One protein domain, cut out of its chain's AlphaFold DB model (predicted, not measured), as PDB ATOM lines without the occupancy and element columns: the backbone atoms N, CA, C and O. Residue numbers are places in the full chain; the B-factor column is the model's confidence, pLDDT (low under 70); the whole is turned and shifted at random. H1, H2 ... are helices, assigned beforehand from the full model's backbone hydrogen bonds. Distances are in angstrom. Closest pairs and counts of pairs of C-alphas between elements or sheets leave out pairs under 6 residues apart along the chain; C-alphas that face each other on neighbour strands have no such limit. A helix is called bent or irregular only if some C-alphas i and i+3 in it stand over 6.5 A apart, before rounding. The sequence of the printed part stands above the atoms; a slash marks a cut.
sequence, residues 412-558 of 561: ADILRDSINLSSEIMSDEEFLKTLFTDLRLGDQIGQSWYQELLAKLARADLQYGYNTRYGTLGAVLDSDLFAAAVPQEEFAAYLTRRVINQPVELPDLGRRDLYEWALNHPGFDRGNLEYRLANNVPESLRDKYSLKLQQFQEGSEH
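Overview. This is residues 412 to 558 of the 561 residues of an uncharacterized protein of candidate division BRC1 bacterium ADurb.BinA292 (UniProt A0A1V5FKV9). Ten short helices pack mostly crosswise into a compact body with two halves: H1, H2 and H3 gather round H4 in one, while H6 to H10 make the other, where H7 runs side by side with H6 and H9 packs on the end of H6. H4 and H7 meet at their ends between the halves, H5 is a short step from one to the other, and residues 532 to 539, of which 539 belongs to H9, stick out from the body. The printed part has 147 residues, with H1 to H10 in order along it and no named strand; the class is all helix. The radius of gyration of the C-alphas is 15.3 A, and the spans are 40 by 34 by 28 A.

Along the chain. H1, residues 412 to 424, begins with C-alpha 412 at (226.392, 214.825, 175.210) and is 19.9 A long. H2 is residues 428 to 438, 15.1 A, and H3 residues 447 to 457, 15.5 A. H4 is residues 469 to 477, with C-alpha 469 at (216.250, 223.500, 174.516), and H5 residues 480 to 485. H6 is residues 488 to 499, 15.2 A; H7 is residues 511 to 519. H8 is residues 522 to 531, 15.6 A, and H9 residues 539 to 546. H10, residues 550 to 556, ends with C-alpha 556 at (209.397, 196.863, 185.864); it is only just irregular, with C-alphas 550 and 553 6.7 A apart.

Arrangement. H4 is the hub, touching four helices. Residues 416 to 420 of H1 touch it, at a steep tilt of 62 degrees; the closest C-alphas are those of Asn 420 and Arg 469, 5.2 A. H3 and H4 form a helical hairpin and only just touch, with 3 pairs of C-alphas within 8 A, Leu 453 and Thr 472 closest at 7.0 A. H2 only just touches H4, also with 3 pairs, Leu 435 and Leu 473 closest at 7.6 A. H2 touches H3, the C-alphas of Asp 428 and Leu 454 being closest at 6.7 A. H4 and H7 touch only at their ends, the C-alphas of Gly 474 and Arg 512 being closest at 5.3 A. H6 touches H7 with residues 495 to 499, at a shallow tilt of 20 degrees, the same way; Leu 495 and Ala 518 have the closest C-alphas, 6.5 A. H6 touches H9 with residues 498 to 499, Val 499 and Lys 544 closest at 5.4 A between C-alphas. H5, H8 and H10 touch no helix; H8 is close to H6 but not clearly touching, with the C-alphas of Val 499 and Phe 524 closest at 5.9 A. Each O i to N i+4 pair is within hydrogen-bond range in H2, H3, H4, H5, H6, H7 and H9, against 7 of 9 in H1, 4 of 6 in H8 and 0 of 3 in H10, which has 1 of 4 O i to N i+3 pairs within range.

Size, cuts and confidence. The C-alphas farthest apart, of Asp 461 and His 558, are 48.1 A apart. The printed part has no cut. The links H3 to H4 and H6 to H7 are long, with 11 residues each. Mean pLDDT of the printed part is 86.2; it is under 70 at residues 443 to 444, 460 to 466, 550 to 551 and 553 to 558.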
ATOM      1  N   ALA A 412     227.207 213.765 174.628       96.44
ATOM      2  CA  ALA A 412     226.392 214.825 175.210       96.44
ATOM      3  C   ALA A 412     226.376 216.093 174.336       96.44
ATOM      4  O   ALA A 412     225.314 216.692 174.171       96.44
ATOM      5  N   ASP A 413     227.500 216.470 173.717       96.94
ATOM      6  CA  ASP A 413     227.545 217.611 172.789       96.94
ATOM      7  C   ASP A 413     226.717 217.346 171.521       96.94
ATOM      8  O   ASP A 413     225.917 218.187 171.115       96.94
ATOM      9  N   ILE A 414     226.820 216.144 170.945       97.25
ATOM     10  CA  ILE A 414     226.018 215.742 169.773       97.25
ATOM     11  C   ILE A 414     224.518 215.774 170.097       97.25
ATOM     12  O   ILE A 414     223.697 216.237 169.291       97.25
ATOM     13  N   LEU A 415     224.138 215.284 171.280       96.00
ATOM     14  CA  LEU A 415     222.748 215.291 171.718       96.00
ATOM     15  C   LEU A 415     222.247 216.712 171.985       96.00
ATOM     16  O   LEU A 415     221.139 217.050 171.570       96.00
ATOM     17  N   ARG A 416     223.065 217.554 172.622       95.25
ATOM     18  CA  ARG A 416     222.781 218.977 172.839       95.25
ATOM     19  C   ARG A 416     222.469 219.678 171.525       95.25
ATOM     20  O   ARG A 416     221.431 220.334 171.416       95.25
ATOM     21  N   ASP A 417     223.306 219.478 170.515       95.44
ATOM     22  CA  ASP A 417     223.098 220.050 169.184       95.44
ATOM     23  C   ASP A 417     221.849 219.479 168.494       95.44
ATOM     24  O   ASP A 417     221.171 220.181 167.742       95.44
ATOM     25  N   SER A 418     221.501 218.218 168.752       95.81
ATOM     26  CA  SER A 418     220.282 217.573 168.232       95.81
ATOM     27  C   SER A 418     219.007 218.115 168.850       95.81
ATOM     28  O   SER A 418     218.085 218.504 168.132       95.81
ATOM     29  N   ILE A 419     218.983 218.243 170.170       94.94
ATOM     30  CA  ILE A 419     217.859 218.820 170.900       94.94
ATOM     31  C   ILE A 419     217.667 220.288 170.514       94.94
ATOM     32  O   ILE A 419     216.537 220.722 170.308       94.94
ATOM     33  N   ASN A 420     218.743 221.055 170.346       93.56
ATOM     34  CA  ASN A 420     218.632 222.462 169.967       93.56
ATOM     35  C   ASN A 420     218.124 222.654 168.525       93.56
ATOM     36  O   ASN A 420     217.239 223.485 168.301       93.56
ATOM     37  N   LEU A 421     218.600 221.849 167.566       93.56
ATOM     38  CA  LEU A 421     218.123 221.901 166.175       93.56
ATOM     39  C   LEU A 421     216.700 221.357 165.982       93.56
ATOM     40  O   LEU A 421     216.082 221.633 164.960       93.56
ATOM     41  N   SER A 422     216.119 220.655 166.961       91.62
ATOM     42  CA  SER A 422     214.704 220.241 166.889       91.62
ATOM     43  C   SER A 422     213.728 221.422 166.739       91.62
ATOM     44  O   SER A 422     212.567 221.230 166.376       91.62
ATOM     45  N   SER A 423     214.179 222.656 166.997       87.75
ATOM     46  CA  SER A 423     213.413 223.890 166.770       87.75
ATOM     47  C   SER A 423     213.024 224.125 165.314       87.75
ATOM     48  O   SER A 423     212.049 224.825 165.054       87.75
ATOM     49  N   GLU A 424     213.705 223.470 164.375       88.50
ATOM     50  CA  GLU A 424     213.360 223.492 162.953       88.50
ATOM     51  C   GLU A 424     212.054 222.744 162.638       88.50
ATOM     52  O   GLU A 424     211.415 223.032 161.628       88.50
ATOM     53  N   ILE A 425     211.653 221.783 163.481       89.94
ATOM     54  CA  ILE A 425     210.550 220.852 163.182       89.94
ATOM     55  C   ILE A 425     209.457 220.783 164.255       89.94
ATOM     56  O   ILE A 425     208.427 220.151 164.043       89.94
ATOM     57  N   MET A 426     209.687 221.396 165.413       91.56
ATOM     58  CA  MET A 426     208.813 221.342 166.580       91.56
ATOM     59  C   MET A 426     208.814 222.714 167.247       91.56
ATOM     60  O   MET A 426     209.876 223.319 167.382       91.56
ATOM     61  N   SER A 427     207.658 223.205 167.699       93.06
ATOM     62  CA  SER A 427     207.581 224.471 168.452       93.06
ATOM     63  C   SER A 427     208.136 224.326 169.876       93.06
ATOM     64  O   SER A 427     208.164 223.228 170.421       93.06
ATOM     65  N   ASP A 428     208.552 225.422 170.517       93.00
ATOM     66  CA  ASP A 428     209.011 225.360 171.918       93.00
ATOM     67  C   ASP A 428     207.907 224.893 172.878       93.00
ATOM     68  O   ASP A 428     208.182 224.215 173.865       93.00
ATOM     69  N   GLU A 429     206.650 225.203 172.554       92.94
ATOM     70  CA  GLU A 429     205.486 224.733 173.300       92.94
ATOM     71  C   GLU A 429     205.337 223.205 173.210       92.94
ATOM     72  O   GLU A 429     205.147 222.527 174.219       92.94
ATOM     73  N   GLU A 430     205.455 222.652 172.002       92.25
ATOM     74  CA  GLU A 430     205.406 221.206 171.762       92.25
ATOM     75  C   GLU A 430     206.608 220.486 172.392       92.25
ATOM     76  O   GLU A 430     206.435 219.430 173.003       92.25
ATOM     77  N   PHE A 431     207.800 221.087 172.321       92.38
ATOM     78  CA  PHE A 431     209.005 220.573 172.970       92.38
ATOM     79  C   PHE A 431     208.822 220.460 174.483       92.38
ATOM     80  O   PHE A 431     209.033 219.386 175.040       92.38
ATOM     81  N   LEU A 432     208.380 221.534 175.146       92.19
ATOM     82  CA  LEU A 432     208.157 221.522 176.592       92.19
ATOM     83  C   LEU A 432     207.081 220.508 176.993       92.19
ATOM     84  O   LEU A 432     207.285 219.758 177.942       92.19
ATOM     85  N   LYS A 433     205.961 220.433 176.261       90.31
ATOM     86  CA  LYS A 433     204.909 219.436 176.529       90.31
ATOM     87  C   LYS A 433     205.427 218.004 176.415       90.31
ATOM     88  O   LYS A 433     205.127 217.181 177.278       90.31
ATOM     89  N   THR A 434     206.209 217.720 175.374       89.31
ATOM     90  CA  THR A 434     206.817 216.397 175.167       89.31
ATOM     91  C   THR A 434     207.786 216.078 176.299       89.31
ATOM     92  O   THR A 434     207.632 215.062 176.964       89.31
ATOM     93  N   LEU A 435     208.708 216.998 176.595       90.31
ATOM     94  CA  LEU A 435     209.687 216.861 177.672       90.31
ATOM     95  C   LEU A 435     209.021 216.569 179.022       90.31
ATOM     96  O   LEU A 435     209.450 215.699 179.771       90.31
ATOM     97  N   PHE A 436     207.957 217.294 179.341       90.19
ATOM     98  CA  PHE A 436     207.238 217.139 180.599       90.19
ATOM     99  C   PHE A 436     206.429 215.855 180.692       90.19
ATOM    100  O   PHE A 436     206.277 215.311 181.786       90.19
ATOM    101  N   THR A 437     205.932 215.366 179.561       87.94
ATOM    102  CA  THR A 437     205.296 214.051 179.482       87.94
ATOM    103  C   THR A 437     206.342 212.967 179.732       87.94
ATOM    104  O   THR A 437     206.205 212.188 180.675       87.94
ATOM    105  N   ASP A 438     207.445 213.001 178.979       87.38
ATOM    106  CA  ASP A 438     208.525 212.014 179.051       87.38
ATOM    107  C   ASP A 438     209.144 211.944 180.464       87.38
ATOM    108  O   ASP A 438     209.396 210.851 180.978       87.38
ATOM    109  N   LEU A 439     209.288 213.088 181.145       87.12
ATOM    110  CA  LEU A 439     209.864 213.200 182.492       87.12
ATOM    111  C   LEU A 439     208.864 213.036 183.656       87.12
ATOM    112  O   LEU A 439     209.235 213.297 184.800       87.12
ATOM    113  N   ARG A 440     207.613 212.614 183.410       83.62
ATOM    114  CA  ARG A 440     206.557 212.450 184.442       83.62
ATOM    115  C   ARG A 440     206.178 213.738 185.186       83.62
ATOM    116  O   ARG A 440     205.673 213.688 186.305       83.62
ATOM    117  N   LEU A 441     206.395 214.892 184.567       82.69
ATOM    118  CA  LEU A 441     206.095 216.186 185.174       82.69
ATOM    119  C   LEU A 441     204.673 216.674 184.872       82.69
ATOM    120  O   LEU A 441     204.153 217.457 185.658       82.69
ATOM    121  N   GLY A 442     204.028 216.177 183.803       72.25
ATOM    122  CA  GLY A 442     202.587 216.306 183.507       72.25
ATOM    123  C   GLY A 442     201.881 217.561 184.057       72.25
ATOM    124  O   GLY A 442     202.331 218.687 183.851       72.25
ATOM    125  N   ASP A 443     200.781 217.362 184.793       68.69
ATOM    126  CA  ASP A 443     200.010 218.435 185.452       68.69
ATOM    127  C   ASP A 443     200.691 219.004 186.717       68.69
ATOM    128  O   ASP A 443     200.177 219.937 187.336       68.69
ATOM    129  N   GLN A 444     201.835 218.450 187.145       68.81
ATOM    130  CA  GLN A 444     202.554 218.906 188.346       68.81
ATOM    131  C   GLN A 444     203.276 220.238 188.119       68.81
ATOM    132  O   GLN A 444     203.744 220.882 189.062       68.81
ATOM    133  N   ILE A 445     203.359 220.673 186.867       72.94
ATOM    134  CA  ILE A 445     203.989 221.925 186.493       72.94
ATOM    135  C   ILE A 445     203.017 223.072 186.727       72.94
ATOM    136  O   ILE A 445     202.001 223.226 186.052       72.94
ATOM    137  N   GLY A 446     203.373 223.945 187.666       76.94
ATOM    138  CA  GLY A 446     202.679 225.213 187.823       76.94
ATOM    139  C   GLY A 446     202.739 226.027 186.527       76.94
ATOM    140  O   GLY A 446     203.815 226.203 185.948       76.94
ATOM    141  N   GLN A 447     201.599 226.589 186.112       82.44
ATOM    142  CA  GLN A 447     201.489 227.425 184.909       82.44
ATOM    143  C   GLN A 447     202.555 228.533 184.869       82.44
ATOM    144  O   GLN A 447     203.053 228.873 183.800       82.44
ATOM    145  N   SER A 448     202.948 229.077 186.025       85.25
ATOM    146  CA  SER A 448     203.997 230.095 186.122       85.25
ATOM    147  C   SER A 448     205.371 229.596 185.667       85.25
ATOM    148  O   SER A 448     206.050 230.315 184.942       85.25
ATOM    149  N   TRP A 449     205.773 228.379 186.049       87.31
ATOM    150  CA  TRP A 449     207.083 227.831 185.681       87.31
ATOM    151  C   TRP A 449     207.130 227.439 184.205       87.31
ATOM    152  O   TRP A 449     208.092 227.760 183.512       87.31
ATOM    153  N   TYR A 450     206.050 226.847 183.686       89.69
ATOM    154  CA  TYR A 450     205.919 226.580 182.253       89.69
ATOM    155  C   TYR A 450     206.064 227.854 181.413       89.69
ATOM    156  O   TYR A 450     206.850 227.892 180.467       89.69
ATOM    157  N   GLN A 451     205.344 228.918 181.788       89.88
ATOM    158  CA  GLN A 451     205.423 230.206 181.096       89.88
ATOM    159  C   GLN A 451     206.806 230.853 181.242       89.88
ATOM    160  O   GLN A 451     207.276 231.495 180.307       89.88
ATOM    161  N   GLU A 452     207.490 230.661 182.374       89.62
ATOM    162  CA  GLU A 452     208.870 231.115 182.556       89.62
ATOM    163  C   GLU A 452     209.835 230.401 181.598       89.62
ATOM    164  O   GLU A 452     210.631 231.065 180.934       89.62
ATOM    165  N   LEU A 453     209.763 229.071 181.492       89.94
ATOM    166  CA  LEU A 453     210.612 228.292 180.585       89.94
ATOM    167  C   LEU A 453     210.337 228.635 179.118       89.94
ATOM    168  O   LEU A 453     211.278 228.833 178.348       89.94
ATOM    169  N   LEU A 454     209.066 228.793 178.744       90.75
ATOM    170  CA  LEU A 454     208.685 229.220 177.398       90.75
ATOM    171  C   LEU A 454     209.202 230.636 177.093       90.75
ATOM    172  O   LEU A 454     209.763 230.881 176.027       90.75
ATOM    173  N   ALA A 455     209.090 231.560 178.051       88.31
ATOM    174  CA  ALA A 455     209.626 232.910 177.913       88.31
ATOM    175  C   ALA A 455     211.160 232.937 177.826       88.31
ATOM    176  O   ALA A 455     211.700 233.836 177.184       88.31
ATOM    177  N   LYS A 456     211.869 231.988 178.454       86.19
ATOM    178  CA  LYS A 456     213.327 231.832 178.307       86.19
ATOM    179  C   LYS A 456     213.700 231.352 176.906       86.19
ATOM    180  O   LYS A 456     214.586 231.945 176.301       86.19
ATOM    181  N   LEU A 457     212.999 230.346 176.376       87.69
ATOM    182  CA  LEU A 457     213.225 229.843 175.013       87.69
ATOM    183  C   LEU A 457     212.934 230.911 173.942       87.69
ATOM    184  O   LEU A 457     213.692 231.044 172.986       87.69
ATOM    185  N   ALA A 458     211.920 231.756 174.153       83.81
ATOM    186  CA  ALA A 458     211.584 232.851 173.238       83.81
ATOM    187  C   ALA A 458     212.622 233.999 173.203       83.81
ATOM    188  O   ALA A 458     212.625 234.803 172.268       83.81
ATOM    189  N   ARG A 459     213.504 234.106 174.207       74.75
ATOM    190  CA  ARG A 459     214.580 235.113 174.270       74.75
ATOM    191  C   ARG A 459     215.834 234.583 173.577       74.75
ATOM    192  O   ARG A 459     216.823 234.220 174.217       74.75
ATOM    193  N   ALA A 460     215.770 234.529 172.250       57.09
ATOM    194  CA  ALA A 460     216.840 234.039 171.378       57.09
ATOM    195  C   ALA A 460     218.103 234.938 171.338       57.09
ATOM    196  O   ALA A 460     219.026 234.669 170.573       57.09
ATOM    197  N   ASP A 461     218.163 236.015 172.127       53.38
ATOM    198  CA  ASP A 461     219.138 237.106 172.010       53.38
ATOM    199  C   ASP A 461     220.344 237.030 172.970       53.38
ATOM    200  O   ASP A 461     221.217 237.897 172.909       53.38
ATOM    201  N   LEU A 462     220.468 236.001 173.820       47.88
ATOM    202  CA  LEU A 462     221.581 235.892 174.777       47.88
ATOM    203  C   LEU A 462     222.444 234.640 174.560       47.88
ATOM    204  O   LEU A 462     222.060 233.509 174.842       47.88
ATOM    205  N   GLN A 463     223.669 234.902 174.102       44.09
ATOM    206  CA  GLN A 463     224.734 233.996 173.653       44.09
ATOM    207  C   GLN A 463     225.329 233.025 174.704       44.09
ATOM    208  O   GLN A 463     226.423 232.507 174.496       44.09
ATOM    209  N   TYR A 464     224.652 232.749 175.824       46.94
ATOM    210  CA  TYR A 464     225.214 231.949 176.923       46.94
ATOM    211  C   TYR A 464     224.231 230.905 177.469       46.94
ATOM    212  O   TYR A 464     223.511 231.173 178.425       46.94
ATOM    213  N   GLY A 465     224.240 229.701 176.881       53.78
ATOM    214  CA  GLY A 465     223.960 228.391 177.510       53.78
ATOM    215  C   GLY A 465     222.567 228.073 178.085       53.78
ATOM    216  O   GLY A 465     222.149 226.920 178.017       53.78
ATOM    217  N   TYR A 466     221.828 229.045 178.621       54.78
ATOM    218  CA  TYR A 466     220.607 228.830 179.409       54.78
ATOM    219  C   TYR A 466     219.301 229.070 178.637       54.78
ATOM    220  O   TYR A 466     218.242 228.673 179.113       54.78
ATOM    221  N   ASN A 467     219.367 229.643 177.430       75.38
ATOM    222  CA  ASN A 467     218.209 229.865 176.551       75.38
ATOM    223  C   ASN A 467     218.190 228.872 175.377       75.38
ATOM    224  O   ASN A 467     217.876 229.226 174.246       75.38
ATOM    225  N   THR A 468     218.599 227.629 175.623       89.44
ATOM    226  CA  THR A 468     218.570 226.561 174.614       89.44
ATOM    227  C   THR A 468     217.640 225.451 175.080       89.44
ATOM    228  O   THR A 468     217.427 225.293 176.281       89.44
ATOM    229  N   ARG A 469     217.098 224.651 174.158       92.31
ATOM    230  CA  ARG A 469     216.250 223.500 174.516       92.31
ATOM    231  C   ARG A 469     216.981 222.513 175.416       92.31
ATOM    232  O   ARG A 469     216.415 222.034 176.394       92.31
ATOM    233  N   TYR A 470     218.261 222.281 175.144       92.75
ATOM    234  CA  TYR A 470     219.097 221.447 175.997       92.75
ATOM    235  C   TYR A 470     219.367 222.085 177.369       92.75
ATOM    236  O   TYR A 470     219.315 221.404 178.390       92.75
ATOM    237  N   GLY A 471     219.600 223.400 177.420       90.69
ATOM    238  CA  GLY A 471     219.723 224.141 178.679       90.69
ATOM    239  C   GLY A 471     218.450 224.055 179.527       90.69
ATOM    240  O   GLY A 471     218.528 223.844 180.735       90.69
ATOM    241  N   THR A 472     217.283 224.132 178.884       91.88
ATOM    242  CA  THR A 472     215.976 223.917 179.512       91.88
ATOM    243  C   THR A 472     215.826 222.494 180.047       91.88
ATOM    244  O   THR A 472     215.414 222.341 181.192       91.88
ATOM    245  N   LEU A 473     216.217 221.464 179.287       92.94
ATOM    246  CA  LEU A 473     216.267 220.083 179.789       92.94
ATOM    247  C   LEU A 473     217.141 219.985 181.051       92.94
ATOM    248  O   LEU A 473     216.697 219.441 182.057       92.94
ATOM    249  N   GLY A 474     218.347 220.558 181.028       92.62
ATOM    250  CA  GLY A 474     219.235 220.584 182.193       92.62
ATOM    251  C   GLY A 474     218.599 221.264 183.409       92.62
ATOM    252  O   GLY A 474     218.605 220.706 184.499       92.62
ATOM    253  N   ALA A 475     217.975 222.430 183.213       90.88
ATOM    254  CA  ALA A 475     217.281 223.150 184.282       90.88
ATOM    255  C   ALA A 475     216.099 222.361 184.870       90.88
ATOM    256  O   ALA A 475     215.808 222.492 186.056       90.88
ATOM    257  N   VAL A 476     215.418 221.552 184.054       91.88
ATOM    258  CA  VAL A 476     214.357 220.653 184.520       91.88
ATOM    259  C   VAL A 476     214.948 219.501 185.331       91.88
ATOM    260  O   VAL A 476     214.465 219.255 186.434       91.88
ATOM    261  N   LEU A 477     216.004 218.841 184.842       93.19
ATOM    262  CA  LEU A 477     216.666 217.736 185.549       93.19
ATOM    263  C   LEU A 477     217.207 218.153 186.923       93.19
ATOM    264  O   LEU A 477     217.124 217.376 187.872       93.19
ATOM    265  N   ASP A 478     217.716 219.378 187.046       93.19
ATOM    266  CA  ASP A 478     218.258 219.909 188.303       93.19
ATOM    267  C   ASP A 478     217.191 220.564 189.206       93.19
ATOM    268  O   ASP A 478     217.516 221.083 190.273       93.19
ATOM    269  N   SER A 479     215.916 220.564 188.801       92.12
ATOM    270  CA  SER A 479     214.840 221.199 189.571       92.12
ATOM    271  C   SER A 479     214.350 220.342 190.745       92.12
ATOM    272  O   SER A 479     214.258 219.116 190.652       92.12
ATOM    273  N   ASP A 480     213.911 221.001 191.823       91.19
ATOM    274  CA  ASP A 480     213.241 220.339 192.955       91.19
ATOM    275  C   ASP A 480     211.958 219.610 192.528       91.19
ATOM    276  O   ASP A 480     211.596 218.589 193.109       91.19
ATOM    277  N   LEU A 481     211.278 220.113 191.490       88.88
ATOM    278  CA  LEU A 481     210.081 219.486 190.929       88.88
ATOM    279  C   LEU A 481     210.404 218.118 190.330       88.88
ATOM    280  O   LEU A 481     209.737 217.137 190.651       88.88
ATOM    281  N   PHE A 482     211.460 218.030 189.522       90.69
ATOM    282  CA  PHE A 482     211.924 216.744 189.013       90.69
ATOM    283  C   PHE A 482     212.441 215.847 190.133       90.69
ATOM    284  O   PHE A 482     212.126 214.661 190.157       90.69
ATOM    285  N   ALA A 483     213.158 216.405 191.112       91.44
ATOM    286  CA  ALA A 483     213.639 215.636 192.252       91.44
ATOM    287  C   ALA A 483     212.513 215.022 193.100       91.44
ATOM    288  O   ALA A 483     212.681 213.922 193.629       91.44
ATOM    289  N   ALA A 484     211.383 215.723 193.225       89.88
ATOM    290  CA  ALA A 484     210.190 215.246 193.913       89.88
ATOM    291  C   ALA A 484     209.404 214.213 193.089       89.88
ATOM    292  O   ALA A 484     208.850 213.277 193.665       89.88
ATOM    293  N   ALA A 485     209.360 214.370 191.762       88.12
ATOM    294  CA  ALA A 485     208.662 213.451 190.863       88.12
ATOM    295  C   ALA A 485     209.441 212.146 190.617       88.12
ATOM    296  O   ALA A 485     208.832 211.086 190.478       88.12
ATOM    297  N   VAL A 486     210.774 212.222 190.571       89.81
ATOM    298  CA  VAL A 486     211.668 211.110 190.228       89.81
ATOM    299  C   VAL A 486     212.778 210.990 191.283       89.81
ATOM    300  O   VAL A 486     213.780 211.728 191.249       89.81
ATOM    301  N   PRO A 487     212.633 210.048 192.238       90.94
ATOM    302  CA  PRO A 487     213.654 209.775 193.243       90.94
ATOM    303  C   PRO A 487     215.011 209.443 192.613       90.94
ATOM    304  O   PRO A 487     215.087 208.856 191.533       90.94
ATOM    305  N   GLN A 488     216.101 209.782 193.307       90.56
ATOM    306  CA  GLN A 488     217.462 209.577 192.797       90.56
ATOM    307  C   GLN A 488     217.737 208.112 192.420       90.56
ATOM    308  O   GLN A 488     218.370 207.855 191.401       90.56
ATOM    309  N   GLU A 489     217.234 207.158 193.208       90.56
ATOM    310  CA  GLU A 489     217.382 205.719 192.944       90.56
ATOM    311  C   GLU A 489     216.684 205.286 191.648       90.56
ATOM    312  O   GLU A 489     217.225 204.489 190.884       90.56
ATOM    313  N   GLU A 490     215.504 205.845 191.364       90.75
ATOM    314  CA  GLU A 490     214.774 205.570 190.126       90.75
ATOM    315  C   GLU A 490     215.509 206.157 188.920       90.75
ATOM    316  O   GLU A 490     215.700 205.472 187.916       90.75
ATOM    317  N   PHE A 491     215.986 207.400 189.035       92.81
ATOM    318  CA  PHE A 491     216.770 208.034 187.980       92.81
ATOM    319  C   PHE A 491     218.066 207.257 187.700       92.81
ATOM    320  O   PHE A 491     218.393 206.978 186.549       92.81
ATOM    321  N   ALA A 492     218.761 206.813 188.750       92.50
ATOM    322  CA  ALA A 492     219.929 205.946 188.646       92.50
ATOM    323  C   ALA A 492     219.616 204.612 187.940       92.50
ATOM    324  O   ALA A 492     220.357 204.177 187.048       92.50
ATOM    325  N   ALA A 493     218.501 203.967 188.295       91.25
ATOM    326  CA  ALA A 493     218.052 202.738 187.647       91.25
ATOM    327  C   ALA A 493     217.732 202.963 186.162       91.25
ATOM    328  O   ALA A 493     218.110 202.148 185.320       91.25
ATOM    329  N   TYR A 494     217.098 204.083 185.822       91.75
ATOM    330  CA  TYR A 494     216.832 204.462 184.438       91.75
ATOM    331  C   TYR A 494     218.131 204.640 183.638       91.75
ATOM    332  O   TYR A 494     218.285 204.048 182.566       91.75
ATOM    333  N   LEU A 495     219.100 205.396 184.166       93.50
ATOM    334  CA  LEU A 495     220.374 205.628 183.480       93.50
ATOM    335  C   LEU A 495     221.132 204.322 183.232       93.50
ATOM    336  O   LEU A 495     221.585 204.081 182.116       93.50
ATOM    337  N   THR A 496     221.227 203.451 184.233       93.06
ATOM    338  CA  THR A 496     221.950 202.174 184.106       93.06
ATOM    339  C   THR A 496     221.254 201.192 183.159       93.06
ATOM    340  O   THR A 496     221.924 200.551 182.350       93.06
ATOM    341  N   ARG A 497     219.916 201.100 183.193       89.94
ATOM    342  CA  ARG A 497     219.157 200.107 182.411       89.94
ATOM    343  C   ARG A 497     218.772 200.558 181.003       89.94
ATOM    344  O   ARG A 497     218.655 199.714 180.128       89.94
ATOM    345  N   ARG A 498     218.550 201.855 180.763       88.50
ATOM    346  CA  ARG A 498     218.058 202.364 179.463       88.50
ATOM    347  C   ARG A 498     219.107 203.162 178.699       88.50
ATOM    348  O   ARG A 498     219.331 202.919 177.513       88.50
ATOM    349  N   VAL A 499     219.786 204.090 179.372       91.69
ATOM    350  CA  VAL A 499     220.781 204.954 178.714       91.69
ATOM    351  C   VAL A 499     222.075 204.178 178.483       91.69
ATOM    352  O   VAL A 499     222.492 203.978 177.343       91.69
ATOM    353  N   ILE A 500     222.667 203.667 179.559       92.62
ATOM    354  CA  ILE A 500     223.941 202.945 179.546       92.62
ATOM    355  C   ILE A 500     223.750 201.481 179.121       92.62
ATOM    356  O   ILE A 500     224.650 200.912 178.514       92.62
ATOM    357  N   ASN A 501     222.585 200.892 179.403       88.88
ATOM    358  CA  ASN A 501     222.243 199.494 179.111       88.88
ATOM    359  C   ASN A 501     223.233 198.464 179.703       88.88
ATOM    360  O   ASN A 501     223.571 197.466 179.072       88.88
ATOM    361  N   GLN A 502     223.746 198.724 180.907       88.94
ATOM    362  CA  GLN A 502     224.553 197.773 181.679       88.94
ATOM    363  C   GLN A 502     224.693 198.236 183.143       88.94
ATOM    364  O   GLN A 502     224.631 199.440 183.418       88.94
ATOM    365  N   PRO A 503     224.939 197.314 184.092       89.69
ATOM    366  CA  PRO A 503     225.250 197.671 185.472       89.69
ATOM    367  C   PRO A 503     226.536 198.500 185.550       89.69
ATOM    368  O   PRO A 503     227.571 198.105 185.011       89.69
ATOM    369  N   VAL A 504     226.483 199.640 186.239       94.19
ATOM    370  CA  VAL A 504     227.656 200.477 186.506       94.19
ATOM    371  C   VAL A 504     227.470 201.248 187.811       94.19
ATOM    372  O   VAL A 504     226.349 201.606 188.174       94.19
ATOM    373  N   GLU A 505     228.571 201.485 188.519       94.94
ATOM    374  CA  GLU A 505     228.596 202.395 189.660       94.94
ATOM    375  C   GLU A 505     228.503 203.838 189.158       94.94
ATOM    376  O   GLU A 505     229.305 204.280 188.334       94.94
ATOM    377  N   LEU A 506     227.485 204.559 189.623       95.56
ATOM    378  CA  LEU A 506     227.248 205.935 189.212       95.56
ATOM    379  C   LEU A 506     228.090 206.897 190.059       95.56
ATOM    380  O   LEU A 506     228.133 206.738 191.281       95.56
ATOM    381  N   PRO A 507     228.728 207.910 189.448       96.75
ATOM    382  CA  PRO A 507     229.439 208.933 190.200       96.75
ATOM    383  C   PRO A 507     228.461 209.816 190.990       96.75
ATOM    384  O   PRO A 507     227.311 210.010 190.593       96.75
ATOM    385  N   ASP A 508     228.941 210.392 192.092       95.44
ATOM    386  CA  ASP A 508     228.189 211.366 192.887       95.44
ATOM    387  C   ASP A 508     228.179 212.731 192.179       95.44
ATOM    388  O   ASP A 508     229.100 213.537 192.318       95.44
ATOM    389  N   LEU A 509     227.170 212.941 191.332       95.50
ATOM    390  CA  LEU A 509     226.985 214.129 190.499       95.50
ATOM    391  C   LEU A 509     225.540 214.637 190.590       95.50
ATOM    392  O   LEU A 509     224.609 213.878 190.872       95.50
ATOM    393  N   GLY A 510     225.342 215.922 190.273       94.31
ATOM    394  CA  GLY A 510     224.006 216.473 190.023       94.31
ATOM    395  C   GLY A 510     223.313 215.748 188.864       94.31
ATOM    396  O   GLY A 510     223.974 215.151 188.019       94.31
ATOM    397  N   ARG A 511     221.977 215.776 188.800       94.94
ATOM    398  CA  ARG A 511     221.209 214.958 187.842       94.94
ATOM    399  C   ARG A 511     221.547 215.262 186.387       94.94
ATOM    400  O   ARG A 511     221.692 214.327 185.598       94.94
ATOM    401  N   ARG A 512     221.703 216.541 186.034       94.38
ATOM    402  CA  ARG A 512     222.167 216.935 184.702       94.38
ATOM    403  C   ARG A 512     223.550 216.359 184.393       94.38
ATOM    404  O   ARG A 512     223.715 215.715 183.360       94.38
ATOM    405  N   ASP A 513     224.520 216.571 185.275       96.00
ATOM    406  CA  ASP A 513     225.902 216.118 185.070       96.00
ATOM    407  C   ASP A 513     225.990 214.585 185.034       96.00
ATOM    408  O   ASP A 513     226.746 214.014 184.250       96.00
ATOM    409  N   LEU A 514     225.164 213.908 185.831       96.31
ATOM    410  CA  LEU A 514     225.037 212.457 185.840       96.31
ATOM    411  C   LEU A 514     224.445 211.927 184.526       96.31
ATOM    412  O   LEU A 514     224.889 210.892 184.026       96.31
ATOM    413  N   TYR A 515     223.476 212.635 183.938       95.94
ATOM    414  CA  TYR A 515     222.952 212.301 182.614       95.94
ATOM    415  C   TYR A 515     224.005 212.501 181.517       95.94
ATOM    416  O   TYR A 515     224.205 211.610 180.694       95.94
ATOM    417  N   GLU A 516     224.727 213.625 181.532       96.19
ATOM    418  CA  GLU A 516     225.828 213.876 180.592       96.19
ATOM    419  C   GLU A 516     226.938 212.825 180.720       96.19
ATOM    420  O   GLU A 516     227.442 212.322 179.715       96.19
ATOM    421  N   TRP A 517     227.272 212.432 181.950       97.12
ATOM    422  CA  TRP A 517     228.197 211.335 182.212       97.12
ATOM    423  C   TRP A 517     227.687 210.011 181.625       97.12
ATOM    424  O   TRP A 517     228.442 209.317 180.946       97.12
ATOM    425  N   ALA A 518     226.405 209.688 181.815       96.38
ATOM    426  CA  ALA A 518     225.801 208.460 181.302       96.38
ATOM    427  C   ALA A 518     225.823 208.389 179.765       96.38
ATOM    428  O   ALA A 518     226.132 207.337 179.209       96.38
ATOM    429  N   LEU A 519     225.554 209.504 179.076       95.81
ATOM    430  CA  LEU A 519     225.646 209.598 177.612       95.81
ATOM    431  C   LEU A 519     227.072 209.372 177.098       95.81
ATOM    432  O   LEU A 519     227.272 208.822 176.017       95.81
ATOM    433  N   ASN A 520     228.067 209.796 177.871       96.69
ATOM    434  CA  ASN A 520     229.480 209.673 177.525       96.69
ATOM    435  C   ASN A 520     230.109 208.360 178.016       96.69
ATOM    436  O   ASN A 520     231.299 208.132 177.803       96.69
ATOM    437  N   HIS A 521     229.328 207.494 178.663       96.31
ATOM    438  CA  HIS A 521     229.795 206.206 179.148       96.31
ATOM    439  C   HIS A 521     229.948 205.198 177.986       96.31
ATOM    440  O   HIS A 521     229.029 205.086 177.175       96.31
ATOM    441  N   PRO A 522     230.997 204.349 177.939       93.50
ATOM    442  CA  PRO A 522     231.172 203.339 176.876       93.50
ATOM    443  C   PRO A 522     230.017 202.330 176.726       93.50
ATOM    444  O   PRO A 522     229.878 201.657 175.705       93.50
ATOM    445  N   GLY A 523     229.193 202.170 177.765       94.19
ATOM    446  CA  GLY A 523     227.964 201.367 177.697       94.19
ATOM    447  C   GLY A 523     226.895 201.993 176.795       94.19
ATOM    448  O   GLY A 523     226.243 201.269 176.042       94.19
ATOM    449  N   PHE A 524     226.775 203.328 176.792       95.50
ATOM    450  CA  PHE A 524     225.864 204.035 175.892       95.50
ATOM    451  C   PHE A 524     226.192 203.715 174.436       95.50
ATOM    452  O   PHE A 524     225.294 203.319 173.694       95.50
ATOM    453  N   ASP A 525     227.471 203.814 174.060       93.88
ATOM    454  CA  ASP A 525     227.929 203.550 172.695       93.88
ATOM    455  C   ASP A 525     227.596 202.121 172.249       93.88
ATOM    456  O   ASP A 525     226.991 201.928 171.196       93.88
ATOM    457  N   ARG A 526     227.899 201.118 173.084       91.31
ATOM    458  CA  ARG A 526     227.586 199.709 172.785       91.31
ATOM    459  C   ARG A 526     226.091 199.474 172.598       91.31
ATOM    460  O   ARG A 526     225.692 198.882 171.599       91.31
ATOM    461  N   GLY A 527     225.258 200.000 173.498       90.81
ATOM    462  CA  GLY A 527     223.804 199.920 173.343       90.81
ATOM    463  C   GLY A 527     223.281 200.722 172.145       90.81
ATOM    464  O   GLY A 527     222.204 200.439 171.634       90.81
ATOM    465  N   ASN A 528     224.016 201.730 171.672       92.75
ATOM    466  CA  ASN A 528     223.638 202.511 170.495       92.75
ATOM    467  C   ASN A 528     223.855 201.732 169.181       92.75
ATOM    468  O   ASN A 528     223.138 201.953 168.200       92.75
ATOM    469  N   LEU A 529     224.801 200.786 169.162       92.69
ATOM    470  CA  LEU A 529     225.085 199.942 167.996       92.69
ATOM    471  C   LEU A 529     224.006 198.897 167.693       92.69
ATOM    472  O   LEU A 529     223.985 198.351 166.585       92.69
ATOM    473  N   GLU A 530     223.080 198.638 168.619       91.00
ATOM    474  CA  GLU A 530     221.884 197.822 168.355       91.00
ATOM    475  C   GLU A 530     221.083 198.379 167.162       91.00
ATOM    476  O   GLU A 530     220.493 197.627 166.392       91.00
ATOM    477  N   TYR A 531     221.160 199.695 166.930       91.12
ATOM    478  CA  TYR A 531     220.445 200.421 165.875       91.12
ATOM    479  C   TYR A 531     221.338 200.789 164.681       91.12
ATOM    480  O   TYR A 531     221.008 201.677 163.882       91.12
ATOM    481  N   ARG A 532     222.506 200.149 164.544       90.19
ATOM    482  CA  ARG A 532     223.505 200.524 163.530       90.19
ATOM    483  C   ARG A 532     222.972 200.425 162.096       90.19
ATOM    484  O   ARG A 532     223.245 201.328 161.310       90.19
ATOM    485  N   LEU A 533     222.110 199.445 161.812       83.62
ATOM    486  CA  LEU A 533     221.485 199.231 160.494       83.62
ATOM    487  C   LEU A 533     220.028 199.683 160.410       83.62
ATOM    488  O   LEU A 533     219.448 199.661 159.331       83.62
ATOM    489  N   ALA A 534     219.424 200.090 161.530       85.56
ATOM    490  CA  ALA A 534     218.033 200.516 161.530       85.56
ATOM    491  C   ALA A 534     217.869 201.722 160.598       85.56
ATOM    492  O   ALA A 534     218.629 202.683 160.712       85.56
ATOM    493  N   ASN A 535     216.875 201.685 159.711       85.38
ATOM    494  CA  ASN A 535     216.442 202.814 158.871       85.38
ATOM    495  C   ASN A 535     215.139 203.462 159.378       85.38
ATOM    496  O   ASN A 535     214.652 204.431 158.806       85.38
ATOM    497  N   ASN A 536     214.621 202.958 160.497       89.25
ATOM    498  CA  ASN A 536     213.502 203.506 161.254       89.25
ATOM    499  C   ASN A 536     213.987 203.982 162.629       89.25
ATOM    500  O   ASN A 536     215.110 203.678 163.042       89.25
ATOM    501  N   VAL A 537     213.126 204.691 163.359       91.12
ATOM    502  CA  VAL A 537     213.360 205.027 164.771       91.12
ATOM    503  C   VAL A 537     212.401 204.204 165.637       91.12
ATOM    504  O   VAL A 537     211.297 204.685 165.931       91.12
ATOM    505  N   PRO A 538     212.787 202.968 166.023       91.25
ATOM    506  CA  PRO A 538     211.960 202.133 166.888       91.25
ATOM    507  C   PRO A 538     211.766 202.806 168.247       91.25
ATOM    508  O   PRO A 538     212.572 203.645 168.655       91.25
ATOM    509  N   GLU A 539     210.706 202.427 168.960       87.75
ATOM    510  CA  GLU A 539     210.393 203.006 170.270       87.75
ATOM    511  C   GLU A 539     211.575 202.894 171.237       87.75
ATOM    512  O   GLU A 539     211.980 203.901 171.802       87.75
ATOM    513  N   SER A 540     212.255 201.746 171.282       88.06
ATOM    514  CA  SER A 540     213.438 201.548 172.127       88.06
ATOM    515  C   SER A 540     214.591 202.526 171.835       88.06
ATOM    516  O   SER A 540     215.303 202.934 172.755       88.06
ATOM    517  N   LEU A 541     214.760 202.960 170.577       91.31
ATOM    518  CA  LEU A 541     215.721 204.009 170.225       91.31
ATOM    519  C   LEU A 541     215.229 205.390 170.671       91.31
ATOM    520  O   LEU A 541     216.027 206.182 171.170       91.31
ATOM    521  N   ARG A 542     213.929 205.684 170.508       89.06
ATOM    522  CA  ARG A 542     213.333 206.938 171.014       89.06
ATOM    523  C   ARG A 542     213.553 207.041 172.513       89.06
ATOM    524  O   ARG A 542     214.082 208.047 172.968       89.06
ATOM    525  N   ASP A 543     213.249 205.976 173.244       84.94
ATOM    526  CA  ASP A 543     213.357 205.917 174.698       84.94
ATOM    527  C   ASP A 543     214.796 206.167 175.164       84.94
ATOM    528  O   ASP A 543     215.018 206.941 176.095       84.94
ATOM    529  N   LYS A 544     215.790 205.595 174.466       88.94
ATOM    530  CA  LYS A 544     217.217 205.822 174.756       88.94
ATOM    531  C   LYS A 544     217.618 207.301 174.656       88.94
ATOM    532  O   LYS A 544     218.492 207.738 175.402       88.94
ATOM    533  N   TYR A 545     216.999 208.060 173.749       90.06
ATOM    534  CA  TYR A 545     217.375 209.440 173.420       90.06
ATOM    535  C   TYR A 545     216.437 210.527 173.976       90.06
ATOM    536  O   TYR A 545     216.866 211.682 174.039       90.06
ATOM    537  N   SER A 546     215.190 210.209 174.352       78.69
ATOM    538  CA  SER A 546     214.167 211.196 174.745       78.69
ATOM    539  C   SER A 546     213.822 211.232 176.239       78.69
ATOM    540  O   SER A 546     212.978 212.023 176.636       78.69
ATOM    541  N   LEU A 547     214.512 210.459 177.092       76.56
ATOM    542  CA  LEU A 547     214.311 210.475 178.554       76.56
ATOM    543  C   LEU A 547     212.892 210.082 179.012       76.56
ATOM    544  O   LEU A 547     212.377 210.634 179.983       76.56
ATOM    545  N   LYS A 548     212.258 209.103 178.357       81.44
ATOM    546  CA  LYS A 548     210.922 208.603 178.727       81.44
ATOM    547  C   LYS A 548     210.924 207.776 180.015       81.44
ATOM    548  O   LYS A 548     210.863 206.547 180.010       81.44
ATOM    549  N   LEU A 549     210.939 208.463 181.147       81.19
ATOM    550  CA  LEU A 549     210.818 207.867 182.476       81.19
ATOM    551  C   LEU A 549     209.412 207.317 182.746       81.19
ATOM    552  O   LEU A 549     209.273 206.372 183.518       81.19
ATOM    553  N   GLN A 550     208.373 207.852 182.095       68.62
ATOM    554  CA  GLN A 550     206.991 207.395 182.290       68.62
ATOM    555  C   GLN A 550     206.805 205.892 182.012       68.62
ATOM    556  O   GLN A 550     206.192 205.194 182.813       68.62
ATOM    557  N   GLN A 551     207.383 205.379 180.923       65.31
ATOM    558  CA  GLN A 551     207.243 203.974 180.509       65.31
ATOM    559  C   GLN A 551     208.161 203.016 181.294       65.31
ATOM    560  O   GLN A 551     207.997 201.797 181.243       65.31
ATOM    561  N   PHE A 552     209.146 203.541 182.033       70.00
ATOM    562  CA  PHE A 552     210.144 202.724 182.725       70.00
ATOM    563  C   PHE A 552     209.551 201.907 183.887       70.00
ATOM    564  O   PHE A 552     209.976 200.771 184.103       70.00
ATOM    565  N   GLN A 553     208.553 202.440 184.601       63.97
ATOM    566  CA  GLN A 553     207.904 201.726 185.707       63.97
ATOM    567  C   GLN A 553     206.919 200.649 185.224       63.97
ATOM    568  O   GLN A 553     206.925 199.551 185.781       63.97
ATOM    569  N   GLU A 554     206.152 200.914 184.159       57.19
ATOM    570  CA  GLU A 554     205.140 199.983 183.623       57.19
ATOM    571  C   GLU A 554     205.746 198.633 183.188       57.19
ATOM    572  O   GLU A 554     205.110 197.591 183.322       57.19
ATOM    573  N   GLY A 555     207.004 198.625 182.732       51.72
ATOM    574  CA  GLY A 555     207.734 197.390 182.409       51.72
ATOM    575  C   GLY A 555     208.364 196.680 183.618       51.72
ATOM    576  O   GLY A 555     208.532 195.464 183.600       51.72
ATOM    577  N   SER A 556     208.697 197.412 184.688       50.25
ATOM    578  CA  SER A 556     209.397 196.863 185.864       50.25
ATOM    579  C   SER A 556     208.516 196.009 186.786       50.25
ATOM    580  O   SER A 556     209.035 195.191 187.549       50.25
ATOM    581  N   GLU A 557     207.190 196.148 186.689       46.16
ATOM    582  CA  GLU A 557     206.232 195.293 187.403       46.16
ATOM    583  C   GLU A 557     206.074 193.906 186.751       46.16
ATOM    584  O   GLU A 557     205.638 192.966 187.413       46.16
ATOM    585  N   HIS A 558     206.482 193.733 185.486       46.25
ATOM    586  CA  HIS A 558     206.336 192.473 184.748       46.25
ATOM    587  C   HIS A 558     207.593 191.588 184.703       46.25
ATOM    588  O   HIS A 558     207.472 190.405 184.403       46.25
TER     589      HIS A 558